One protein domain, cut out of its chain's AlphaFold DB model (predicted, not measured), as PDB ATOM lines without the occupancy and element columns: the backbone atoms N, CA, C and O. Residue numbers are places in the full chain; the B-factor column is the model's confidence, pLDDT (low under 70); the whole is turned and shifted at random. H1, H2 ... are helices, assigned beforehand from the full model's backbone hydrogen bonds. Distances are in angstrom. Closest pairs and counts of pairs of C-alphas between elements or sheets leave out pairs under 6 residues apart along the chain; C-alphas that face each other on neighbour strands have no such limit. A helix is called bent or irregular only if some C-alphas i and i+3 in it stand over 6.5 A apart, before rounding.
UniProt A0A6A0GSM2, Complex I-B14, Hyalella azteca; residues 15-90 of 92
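This is residues 15 to 90 of the 92 residues of the protein "Complex I-B14" of Hyalella azteca (UniProt A0A6A0GSM2). The first four helices follow one another round a loose, open ring: H1 makes one side, the chain folds back through H2 and H3 on the other side, and H4 brings it near H1 again. Beyond H4 an arm leads away from the ring to the small helix H5 at its far end; residues 73 to 78 and 81 to 87 stick out. The printed part has 76 residues, with five named helices in the order H1, H2, H3, H4, H5 and no named strand, and its class is all helix. The whole is loose, with a radius of gyration of the C-alphas of 16.5 A, and it spans 47 by 34 by 26 A, the arm with H5 adding to the length.

Find C-alpha 15 at (9.196, 34.388, -56.972), where the printed part begins; H1 runs from there through residues 15 to 27, 18.8 A from first to last C-alpha, and ends at C-alpha 27 at (-1.422, 40.818, -42.909). It is the longest helix by residues, with 13. Go on to C-alpha 34 at (-3.131, 32.257, -29.335), and you are at the first residue of H2, residues 34 to 42, which is 11.2 A long. H3 is short, residues 53 to 59. Look next at residues 65 to 72 for H4, 11.8 A from first to last C-alpha; it is neither bent nor irregular, but only just: C-alphas 68 and 71 are 6.0 A apart. H5 is residues 83 to 89, and its last C-alpha is at (-14.642, 59.909, -54.086).

Start at H1, whose centre is the nearest to the mean of the C-alphas, 9.2 A from it. H1 touches no helix, but H1 and H4 are near each other, with 6 pairs of C-alphas within 10 A and no pair within 8 A. The N-to-C direction of H1 is (-0.44, 0.28, 0.85), while that of H3 is (0.48, -0.39, -0.79); these two helices are apart. From H1 a short link of 6 residues leads to H2, which is apart from H1, H3, H4 and H5. A short link of 10 residues leads on to H3. H3 and H4, joined by a tight link of 5 residues, are near each other, with 5 pairs of C-alphas within 10 A; they are only just beyond 8 A, for their closest C-alphas are 8.2 A apart. From H4 a short link of 10 residues leads to H5, whose centre is the farthest from the mean of the C-alphas, at 26.5 A. H5 is apart from H1, H2, H3 and H4. Read the backbone O and N atoms along the helices: each O i to N i+4 pair is within hydrogen-bond range in H1, H2, H3 and H5, but in H4 it is 2 of 4, beside 4 of 5 O i to N i+3 pairs.

The two C-alphas farthest apart are those of Gln 49 and Met 84, at 47.4 A, while the C-alphas of Ser 15 and Gly 90, the first and last printed, are 38.1 A apart. The printed part has no cut, and none of its links is long. Residues 73 to 78 stand free, and so do residues 81 to 87, of which 83 to 87 belong to H5. Look at the B-factor column for the pLDDT: its mean over the printed part is 75.5, and the model's confidence is low, under 70, at residues 42 to 54, of which 42 belongs to H2 and 53 to 54 belong to H3.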
ATOM      1  N   SER A  15       8.736  33.338 -57.892       87.81
ATOM      2  CA  SER A  15       9.196  34.388 -56.972       87.81
ATOM      3  C   SER A  15       8.063  35.340 -56.560       87.81
ATOM      4  O   SER A  15       7.903  35.653 -55.379       87.81
ATOM      5  N   GLU A  16       7.212  35.735 -57.509       85.81
ATOM      6  CA  GLU A  16       6.058  36.600 -57.251       85.81
ATOM      7  C   GLU A  16       5.009  35.889 -56.391       85.81
ATOM      8  O   GLU A  16       4.483  36.482 -55.448       85.81
ATOM      9  N   CYS A  17       4.766  34.600 -56.648       85.44
ATOM     10  CA  CYS A  17       3.873  33.777 -55.831       85.44
ATOM     11  C   CYS A  17       4.369  33.673 -54.379       85.44
ATOM     12  O   CYS A  17       3.595  33.876 -53.445       85.44
ATOM     13  N   LYS A  18       5.673  33.439 -54.168       86.81
ATOM     14  CA  LYS A  18       6.281  33.416 -52.822       86.81
ATOM     15  C   LYS A  18       6.165  34.769 -52.118       86.81
ATOM     16  O   LYS A  18       5.856  34.819 -50.927       86.81
ATOM     17  N   LYS A  19       6.380  35.870 -52.844       90.38
ATOM     18  CA  LYS A  19       6.220  37.228 -52.307       90.38
ATOM     19  C   LYS A  19       4.775  37.489 -51.879       90.38
ATOM     20  O   LYS A  19       4.563  38.020 -50.791       90.38
ATOM     21  N   LYS A  20       3.795  37.073 -52.688       86.00
ATOM     22  CA  LYS A  20       2.373  37.228 -52.362       86.00
ATOM     23  C   LYS A  20       1.963  36.381 -51.159       86.00
ATOM     24  O   LYS A  20       1.256  36.871 -50.286       86.00
ATOM     25  N   LEU A  21       2.474  35.155 -51.063       86.56
ATOM     26  CA  LEU A  21       2.277  34.297 -49.896       86.56
ATOM     27  C   LEU A  21       2.803  34.987 -48.629       86.56
ATOM     28  O   LEU A  21       2.061  35.139 -47.663       86.56
ATOM     29  N   LYS A  22       4.030  35.525 -48.666       87.81
ATOM     30  CA  LYS A  22       4.591  36.304 -47.552       87.81
ATOM     31  C   LYS A  22       3.729  37.520 -47.193       87.81
ATOM     32  O   LYS A  22       3.525  37.776 -46.012       87.81
ATOM     33  N   GLU A  23       3.211  38.254 -48.178       87.44
ATOM     34  CA  GLU A  23       2.297  39.383 -47.948       87.44
ATOM     35  C   GLU A  23       1.040  38.948 -47.178       87.44
ATOM     36  O   GLU A  23       0.652  39.617 -46.225       87.44
ATOM     37  N   MET A  24       0.439  37.809 -47.538       84.50
ATOM     38  CA  MET A  24      -0.753  37.286 -46.859       84.50
ATOM     39  C   MET A  24      -0.474  36.878 -45.411       84.50
ATOM     40  O   MET A  24      -1.270  37.205 -44.534       84.50
ATOM     41  N   PHE A  25       0.672  36.251 -45.134       84.69
ATOM     42  CA  PHE A  25       1.089  35.966 -43.755       84.69
ATOM     43  C   PHE A  25       1.344  37.251 -42.955       84.69
ATOM     44  O   PHE A  25       0.948  37.351 -41.797       84.69
ATOM     45  N   MET A  26       1.945  38.266 -43.581       88.31
ATOM     46  CA  MET A  26       2.242  39.543 -42.925       88.31
ATOM     47  C   MET A  26       0.991  40.360 -42.577       88.31
ATOM     48  O   MET A  26       1.054  41.163 -41.649       88.31
ATOM     49  N   LYS A  27      -0.148  40.154 -43.257       86.50
ATOM     50  CA  LYS A  27      -1.422  40.818 -42.909       86.50
ATOM     51  C   LYS A  27      -1.911  40.465 -41.505       86.50
ATOM     52  O   LYS A  27      -2.539  41.296 -40.865       86.50
ATOM     53  N   ASN A  28      -1.592  39.266 -41.022       84.25
ATOM     54  CA  ASN A  28      -2.025  38.772 -39.715       84.25
ATOM     55  C   ASN A  28      -0.917  38.846 -38.648       84.25
ATOM     56  O   ASN A  28      -1.046  38.236 -37.591       84.25
ATOM     57  N   LYS A  29       0.177  39.582 -38.900       85.06
ATOM     58  CA  LYS A  29       1.346  39.641 -38.000       85.06
ATOM     59  C   LYS A  29       1.034  40.204 -36.605       85.06
ATOM     60  O   LYS A  29       1.731  39.884 -35.650       85.06
ATOM     61  N   ASP A  30       0.031  41.077 -36.508       89.88
ATOM     62  CA  ASP A  30      -0.285  41.824 -35.287       89.88
ATOM     63  C   ASP A  30      -1.237  41.047 -34.357       89.88
ATOM     64  O   ASP A  30      -1.566  41.508 -33.262       89.88
ATOM     65  N   VAL A  31      -1.668  39.850 -34.773       86.75
ATOM     66  CA  VAL A  31      -2.510  38.959 -33.972       86.75
ATOM     67  C   VAL A  31      -1.664  38.325 -32.869       86.75
ATOM     68  O   VAL A  31      -0.706  37.608 -33.142       86.75
ATOM     69  N   LYS A  32      -2.032  38.587 -31.611       88.00
ATOM     70  CA  LYS A  32      -1.307  38.103 -30.422       88.00
ATOM     71  C   LYS A  32      -2.045  37.016 -29.644       88.00
ATOM     72  O   LYS A  32      -1.413  36.273 -28.902       88.00
ATOM     73  N   ASP A  33      -3.370  36.940 -29.773       90.06
ATOM     74  CA  ASP A  33      -4.166  35.930 -29.072       90.06
ATOM     75  C   ASP A  33      -3.932  34.559 -29.708       90.06
ATOM     76  O   ASP A  33      -4.208  34.355 -30.892       90.06
ATOM     77  N   ILE A  34      -3.451  33.614 -28.900       87.00
ATOM     78  CA  ILE A  34      -3.131  32.257 -29.335       87.00
ATOM     79  C   ILE A  34      -4.329  31.535 -29.949       87.00
ATOM     80  O   ILE A  34      -4.140  30.793 -30.896       87.00
ATOM     81  N   ARG A  35      -5.560  31.785 -29.493       85.81
ATOM     82  CA  ARG A  35      -6.768  31.133 -30.031       85.81
ATOM     83  C   ARG A  35      -7.130  31.672 -31.405       85.81
ATOM     84  O   ARG A  35      -7.719  30.960 -32.204       85.81
ATOM     85  N   ILE A  36      -6.785  32.930 -31.672       83.81
ATOM     86  CA  ILE A  36      -6.979  33.553 -32.981       83.81
ATOM     87  C   ILE A  36      -5.868  33.104 -33.926       83.81
ATOM     88  O   ILE A  36      -6.151  32.801 -35.078       83.81
ATOM     89  N   ILE A  37      -4.622  33.013 -33.450       83.75
ATOM     90  CA  ILE A  37      -3.514  32.433 -34.223       83.75
ATOM     91  C   ILE A  37      -3.850  30.995 -34.585       83.75
ATOM     92  O   ILE A  37      -3.754  30.639 -35.756       83.75
ATOM     93  N   ASP A  38      -4.294  30.218 -33.599       79.50
ATOM     94  CA  ASP A  38      -4.773  28.865 -33.791       79.50
ATOM     95  C   ASP A  38      -5.903  28.919 -34.805       79.50
ATOM     96  O   ASP A  38      -5.665  28.474 -35.900       79.50
ATOM     97  N   ALA A  39      -7.010  29.640 -34.600       78.50
ATOM     98  CA  ALA A  39      -8.088  29.802 -35.590       78.50
ATOM     99  C   ALA A  39      -7.661  30.299 -36.993       78.50
ATOM    100  O   ALA A  39      -8.357  30.015 -37.959       78.50
ATOM    101  N   LEU A  40      -6.547  31.013 -37.167       76.12
ATOM    102  CA  LEU A  40      -6.014  31.420 -38.477       76.12
ATOM    103  C   LEU A  40      -5.188  30.303 -39.127       76.12
ATOM    104  O   LEU A  40      -5.302  30.067 -40.330       76.12
ATOM    105  N   VAL A  41      -4.417  29.577 -38.319       73.12
ATOM    106  CA  VAL A  41      -3.751  28.317 -38.678       73.12
ATOM    107  C   VAL A  41      -4.767  27.175 -38.778       73.12
ATOM    108  O   VAL A  41      -4.505  26.199 -39.453       73.12
ATOM    109  N   ILE A  42      -5.946  27.320 -38.174       61.41
ATOM    110  CA  ILE A  42      -7.026  26.351 -37.990       61.41
ATOM    111  C   ILE A  42      -8.240  26.678 -38.883       61.41
ATOM    112  O   ILE A  42      -9.056  25.827 -39.207       61.41
ATOM    113  N   LYS A  43      -8.308  27.840 -39.509       55.91
ATOM    114  CA  LYS A  43      -8.934  27.937 -40.834       55.91
ATOM    115  C   LYS A  43      -8.176  27.047 -41.839       55.91
ATOM    116  O   LYS A  43      -8.715  26.628 -42.855       55.91
ATOM    117  N   CYS A  44      -6.956  26.664 -41.464       43.47
ATOM    118  CA  CYS A  44      -6.244  25.459 -41.860       43.47
ATOM    119  C   CYS A  44      -6.294  24.321 -40.779       43.47
ATOM    120  O   CYS A  44      -5.309  23.639 -40.613       43.47
ATOM    121  N   PHE A  45      -7.373  24.019 -40.026       31.70
ATOM    122  CA  PHE A  45      -7.503  22.824 -39.125       31.70
ATOM    123  C   PHE A  45      -8.919  22.446 -38.611       31.70
ATOM    124  O   PHE A  45      -9.133  21.279 -38.312       31.70
ATOM    125  N   TRP A  46      -9.902  23.345 -38.551       33.00
ATOM    126  CA  TRP A  46     -11.273  23.121 -38.051       33.00
ATOM    127  C   TRP A  46     -12.304  23.393 -39.146       33.00
ATOM    128  O   TRP A  46     -13.323  24.047 -38.955       33.00
ATOM    129  N   ASP A  47     -12.057  22.803 -40.302       35.94
ATOM    130  CA  ASP A  47     -13.110  21.943 -40.807       35.94
ATOM    131  C   ASP A  47     -12.822  20.584 -40.181       35.94
ATOM    132  O   ASP A  47     -11.702  20.084 -40.309       35.94
ATOM    133  N   TRP A  48     -13.819  19.926 -39.599       42.66
ATOM    134  CA  TRP A  48     -13.766  18.496 -39.261       42.66
ATOM    135  C   TRP A  48     -13.515  17.594 -40.510       42.66
ATOM    136  O   TRP A  48     -13.608  16.376 -40.436       42.66
ATOM    137  N   GLN A  49     -13.102  18.172 -41.653       35.69
ATOM    138  CA  GLN A  49     -12.520  17.542 -42.848       35.69
ATOM    139  C   GLN A  49     -11.354  18.332 -43.534       35.69
ATOM    140  O   GLN A  49     -10.886  17.914 -44.600       35.69
ATOM    141  N   GLY A  50     -10.829  19.448 -43.001       39.91
ATOM    142  CA  GLY A  50     -10.280  20.488 -43.897       39.91
ATOM    143  C   GLY A  50      -9.131  21.353 -43.400       39.91
ATOM    144  O   GLY A  50      -9.040  22.512 -43.789       39.91
ATOM    145  N   GLY A  51      -8.210  20.808 -42.608       39.12
ATOM    146  CA  GLY A  51      -7.072  21.541 -42.047       39.12
ATOM    147  C   GLY A  51      -5.958  22.050 -42.966       39.12
ATOM    148  O   GLY A  51      -4.793  22.219 -42.635       39.12
ATOM    149  N   GLN A  52      -6.288  22.226 -44.213       50.22
ATOM    150  CA  GLN A  52      -5.374  22.616 -45.254       50.22
ATOM    151  C   GLN A  52      -6.261  23.225 -46.330       50.22
ATOM    152  O   GLN A  52      -5.979  22.990 -47.480       50.22
ATOM    153  N   MET A  53      -7.404  23.855 -46.027       61.19
ATOM    154  CA  MET A  53      -8.479  23.973 -47.020       61.19
ATOM    155  C   MET A  53      -7.986  24.615 -48.320       61.19
ATOM    156  O   MET A  53      -8.012  23.961 -49.353       61.19
ATOM    157  N   GLU A  54      -7.348  25.787 -48.261       66.12
ATOM    158  CA  GLU A  54      -6.792  26.390 -49.478       66.12
ATOM    159  C   GLU A  54      -5.613  25.614 -50.074       66.12
ATOM    160  O   GLU A  54      -5.506  25.498 -51.295       66.12
ATOM    161  N   LEU A  55      -4.713  25.085 -49.240       76.38
ATOM    162  CA  LEU A  55      -3.518  24.385 -49.716       76.38
ATOM    163  C   LEU A  55      -3.878  23.031 -50.342       76.38
ATOM    164  O   LEU A  55      -3.463  22.741 -51.455       76.38
ATOM    165  N   LYS A  56      -4.702  22.237 -49.667       75.94
ATOM    166  CA  LYS A  56      -5.304  20.977 -50.111       75.94
ATOM    167  C   LYS A  56      -6.208  21.197 -51.310       75.94
ATOM    168  O   LYS A  56      -6.084  20.425 -52.240       75.94
ATOM    169  N   GLU A  57      -7.030  22.241 -51.367       73.19
ATOM    170  CA  GLU A  57      -7.806  22.554 -52.576       73.19
ATOM    171  C   GLU A  57      -6.900  22.896 -53.762       73.19
ATOM    172  O   GLU A  57      -7.158  22.467 -54.883       73.19
ATOM    173  N   THR A  58      -5.811  23.634 -53.526       75.56
ATOM    174  CA  THR A  58      -4.853  23.982 -54.585       75.56
ATOM    175  C   THR A  58      -4.059  22.752 -55.038       75.56
ATOM    176  O   THR A  58      -3.874  22.560 -56.239       75.56
ATOM    177  N   VAL A  59      -3.643  21.894 -54.096       79.94
ATOM    178  CA  VAL A  59      -2.897  20.642 -54.325       79.94
ATOM    179  C   VAL A  59      -3.785  19.526 -54.899       79.94
ATOM    180  O   VAL A  59      -3.307  18.663 -55.625       79.94
ATOM    181  N   GLN A  60      -5.081  19.517 -54.607       80.19
ATOM    182  CA  GLN A  60      -6.038  18.559 -55.176       80.19
ATOM    183  C   GLN A  60      -6.698  19.083 -56.458       80.19
ATOM    184  O   GLN A  60      -7.507  18.386 -57.061       80.19
ATOM    185  N   VAL A  61      -6.328  20.289 -56.908       75.50
ATOM    186  CA  VAL A  61      -6.870  20.933 -58.117       75.50
ATOM    187  C   VAL A  61      -8.385  21.142 -58.051       75.50
ATOM    188  O   VAL A  61      -9.097  21.062 -59.047       75.50
ATOM    189  N   TRP A  62      -8.897  21.401 -56.849       78.38
ATOM    190  CA  TRP A  62     -10.311  21.697 -56.633       78.38
ATOM    191  C   TRP A  62     -10.628  23.169 -56.921       78.38
ATOM    192  O   TRP A  62     -11.740  23.488 -57.336       78.38
ATOM    193  N   LYS A  63      -9.648  24.076 -56.779       75.19
ATOM    194  CA  LYS A  63      -9.787  25.479 -57.203       75.19
ATOM    195  C   LYS A  63      -9.483  25.646 -58.688       75.19
ATOM    196  O   LYS A  63      -8.480  25.165 -59.201       75.19
ATOM    197  N   GLN A  64     -10.313  26.432 -59.367       79.88
ATOM    198  CA  GLN A  64     -10.020  26.915 -60.716       79.88
ATOM    199  C   GLN A  64      -8.990  28.059 -60.683       79.88
ATOM    200  O   GLN A  64      -8.879  28.782 -59.689       79.88
ATOM    201  N   LYS A  65      -8.289  28.293 -61.807       80.94
ATOM    202  CA  LYS A  65      -7.300  29.384 -61.985       80.94
ATOM    203  C   LYS A  65      -7.821  30.749 -61.523       80.94
ATOM    204  O   LYS A  65      -7.070  31.521 -60.935       80.94
ATOM    205  N   HIS A  66      -9.104  31.036 -61.748       80.31
ATOM    206  CA  HIS A  66      -9.739  32.275 -61.297       80.31
ATOM    207  C   HIS A  66      -9.651  32.466 -59.772       80.31
ATOM    208  O   HIS A  66      -9.276  33.543 -59.316       80.31
ATOM    209  N   GLY A  67      -9.907  31.411 -58.989       79.94
ATOM    210  CA  GLY A  67      -9.846  31.467 -57.525       79.94
ATOM    211  C   GLY A  67      -8.439  31.746 -56.992       79.94
ATOM    212  O   GLY A  67      -8.291  32.404 -55.970       79.94
ATOM    213  N   ILE A  68      -7.403  31.314 -57.716       80.50
ATOM    214  CA  ILE A  68      -6.006  31.633 -57.395       80.50
ATOM    215  C   ILE A  68      -5.683  33.075 -57.815       80.50
ATOM    216  O   ILE A  68      -5.113  33.843 -57.044       80.50
ATOM    217  N   MET A  69      -6.091  33.487 -59.016       83.69
ATOM    218  CA  MET A  69      -5.859  34.846 -59.519       83.69
ATOM    219  C   MET A  69      -6.574  35.927 -58.691       83.69
ATOM    220  O   MET A  69      -6.104  37.066 -58.648       83.69
ATOM    221  N   ALA A  70      -7.649  35.575 -57.982       83.94
ATOM    222  CA  ALA A  70      -8.366  36.468 -57.075       83.94
ATOM    223  C   ALA A  70      -7.464  37.072 -55.979       83.94
ATOM    224  O   ALA A  70      -7.683  38.213 -55.577       83.94
ATOM    225  N   PHE A  71      -6.392  36.387 -55.556       81.62
ATOM    226  CA  PHE A  71      -5.450  36.935 -54.568       81.62
ATOM    227  C   PHE A  71      -4.717  38.194 -55.039       81.62
ATOM    228  O   PHE A  71      -4.261  38.991 -54.212       81.62
ATOM    229  N   TRP A  72      -4.586  38.381 -56.352       82.38
ATOM    230  CA  TRP A  72      -3.965  39.564 -56.941       82.38
ATOM    231  C   TRP A  72      -4.965  40.685 -57.234       82.38
ATOM    232  O   TRP A  72      -4.514  41.787 -57.522       82.38
ATOM    233  N   ALA A  73      -6.276  40.421 -57.128       78.12
ATOM    234  CA  ALA A  73      -7.364  41.380 -57.347       78.12
ATOM    235  C   ALA A  73      -7.126  42.347 -58.536       78.12
ATOM    236  O   ALA A  73      -7.226  43.559 -58.363       78.12
ATOM    237  N   PRO A  74      -6.798  41.845 -59.743       71.56
ATOM    238  CA  PRO A  74      -6.296  42.674 -60.846       71.56
ATOM    239  C   PRO A  74      -7.309  43.699 -61.380       71.56
ATOM    240  O   PRO A  74      -6.907  44.682 -61.992       71.56
ATOM    241  N   THR A  75      -8.605  43.461 -61.178       73.56
ATOM    242  CA  THR A  75      -9.705  44.299 -61.686       73.56
ATOM    243  C   THR A  75     -10.221  45.291 -60.640       73.56
ATOM    244  O   THR A  75     -11.060  46.127 -60.951       73.56
ATOM    245  N   VAL A  76      -9.761  45.198 -59.389       77.19
ATOM    246  CA  VAL A  76     -10.219  46.094 -58.322       77.19
ATOM    247  C   VAL A  76      -9.372  47.356 -58.354       77.19
ATOM    248  O   VAL A  76      -8.171  47.303 -58.083       77.19
ATOM    249  N   GLU A  77      -9.998  48.489 -58.662       74.81
ATOM    250  CA  GLU A  77      -9.332  49.786 -58.585       74.81
ATOM    251  C   GLU A  77      -8.875  50.050 -57.140       74.81
ATOM    252  O   GLU A  77      -9.638  49.840 -56.184       74.81
ATOM    253  N   PRO A  78      -7.604  50.441 -56.934       76.88
ATOM    254  CA  PRO A  78      -7.081  50.648 -55.598       76.88
ATOM    255  C   PRO A  78      -7.785  51.844 -54.964       76.88
ATOM    256  O   PRO A  78      -7.610  52.977 -55.404       76.88
ATOM    257  N   LYS A  79      -8.540  51.592 -53.889       78.31
ATOM    258  CA  LYS A  79      -9.194  52.663 -53.133       78.31
ATOM    259  C   LYS A  79      -8.172  53.720 -52.698       78.31
ATOM    260  O   LYS A  79      -7.106  53.340 -52.181       78.31
ATOM    261  N   PRO A  80      -8.486  55.018 -52.842       78.62
ATOM    262  CA  PRO A  80      -7.598  56.072 -52.394       78.62
ATOM    263  C   PRO A  80      -7.365  55.946 -50.888       78.62
ATOM    264  O   PRO A  80      -8.285  55.795 -50.083       78.62
ATOM    265  N   LYS A  81      -6.092  55.958 -50.492       76.56
ATOM    266  CA  LYS A  81      -5.697  55.896 -49.077       76.56
ATOM    267  C   LYS A  81      -5.558  57.280 -48.456       76.56
ATOM    268  O   LYS A  81      -5.636  57.389 -47.236       76.56
ATOM    269  N   ASP A  82      -5.353  58.290 -49.294       84.00
ATOM    270  CA  ASP A  82      -5.186  59.673 -48.877       84.00
ATOM    271  C   ASP A  82      -6.534  60.333 -48.569       84.00
ATOM    272  O   ASP A  82      -7.557  59.999 -49.171       84.00
ATOM    273  N   PHE A  83      -6.519  61.278 -47.633       82.88
ATOM    274  CA  PHE A  83      -7.704  62.012 -47.213       82.88
ATOM    275  C   PHE A  83      -8.356  62.736 -48.394       82.88
ATOM    276  O   PHE A  83      -9.562  62.622 -48.576       82.88
ATOM    277  N   MET A  84      -7.561  63.411 -49.235       82.44
ATOM    278  CA  MET A  84      -8.091  64.151 -50.384       82.44
ATOM    279  C   MET A  84      -8.749  63.221 -51.409       82.44
ATOM    280  O   MET A  84      -9.829  63.519 -51.906       82.44
ATOM    281  N   GLY A  85      -8.146  62.061 -51.684       79.50
ATOM    282  CA  GLY A  85      -8.730  61.080 -52.602       79.50
ATOM    283  C   GLY A  85     -10.056  60.509 -52.090       79.50
ATOM    284  O   GLY A  85     -11.008  60.408 -52.849       79.50
ATOM    285  N   LYS A  86     -10.157  60.219 -50.787       80.56
ATOM    286  CA  LYS A  86     -11.420  59.775 -50.169       80.56
ATOM    287  C   LYS A  86     -12.480  60.872 -50.128       80.56
ATOM    288  O   LYS A  86     -13.660  60.597 -50.299       80.56
ATOM    289  N   PHE A  87     -12.055  62.112 -49.896       82.50
ATOM    290  CA  PHE A  87     -12.943  63.269 -49.887       82.50
ATOM    291  C   PHE A  87     -13.569  63.508 -51.269       82.50
ATOM    292  O   PHE A  87     -14.764  63.779 -51.355       82.50
ATOM    293  N   LEU A  88     -12.786  63.355 -52.343       84.56
ATOM    294  CA  LEU A  88     -13.252  63.509 -53.724       84.56
ATOM    295  C   LEU A  88     -14.116  62.331 -54.211       84.56
ATOM    296  O   LEU A  88     -15.051  62.561 -54.972       84.56
ATOM    297  N   ASP A  89     -13.850  61.106 -53.745       79.69
ATOM    298  CA  ASP A  89     -14.642  59.909 -54.086       79.69
ATOM    299  C   ASP A  89     -16.050  59.905 -53.456       79.69
ATOM    300  O   ASP A  89     -16.897  59.096 -53.835       79.69
ATOM    301  N   GLY A  90     -16.327  60.788 -52.488       75.31
ATOM    302  CA  GLY A  90     -17.666  60.983 -51.911       75.31
ATOM    303  C   GLY A  90     -18.211  59.805 -51.089       75.31
ATOM    304  O   GLY A  90     -19.323  59.884 -50.560       75.31
TER     305      GLY A  90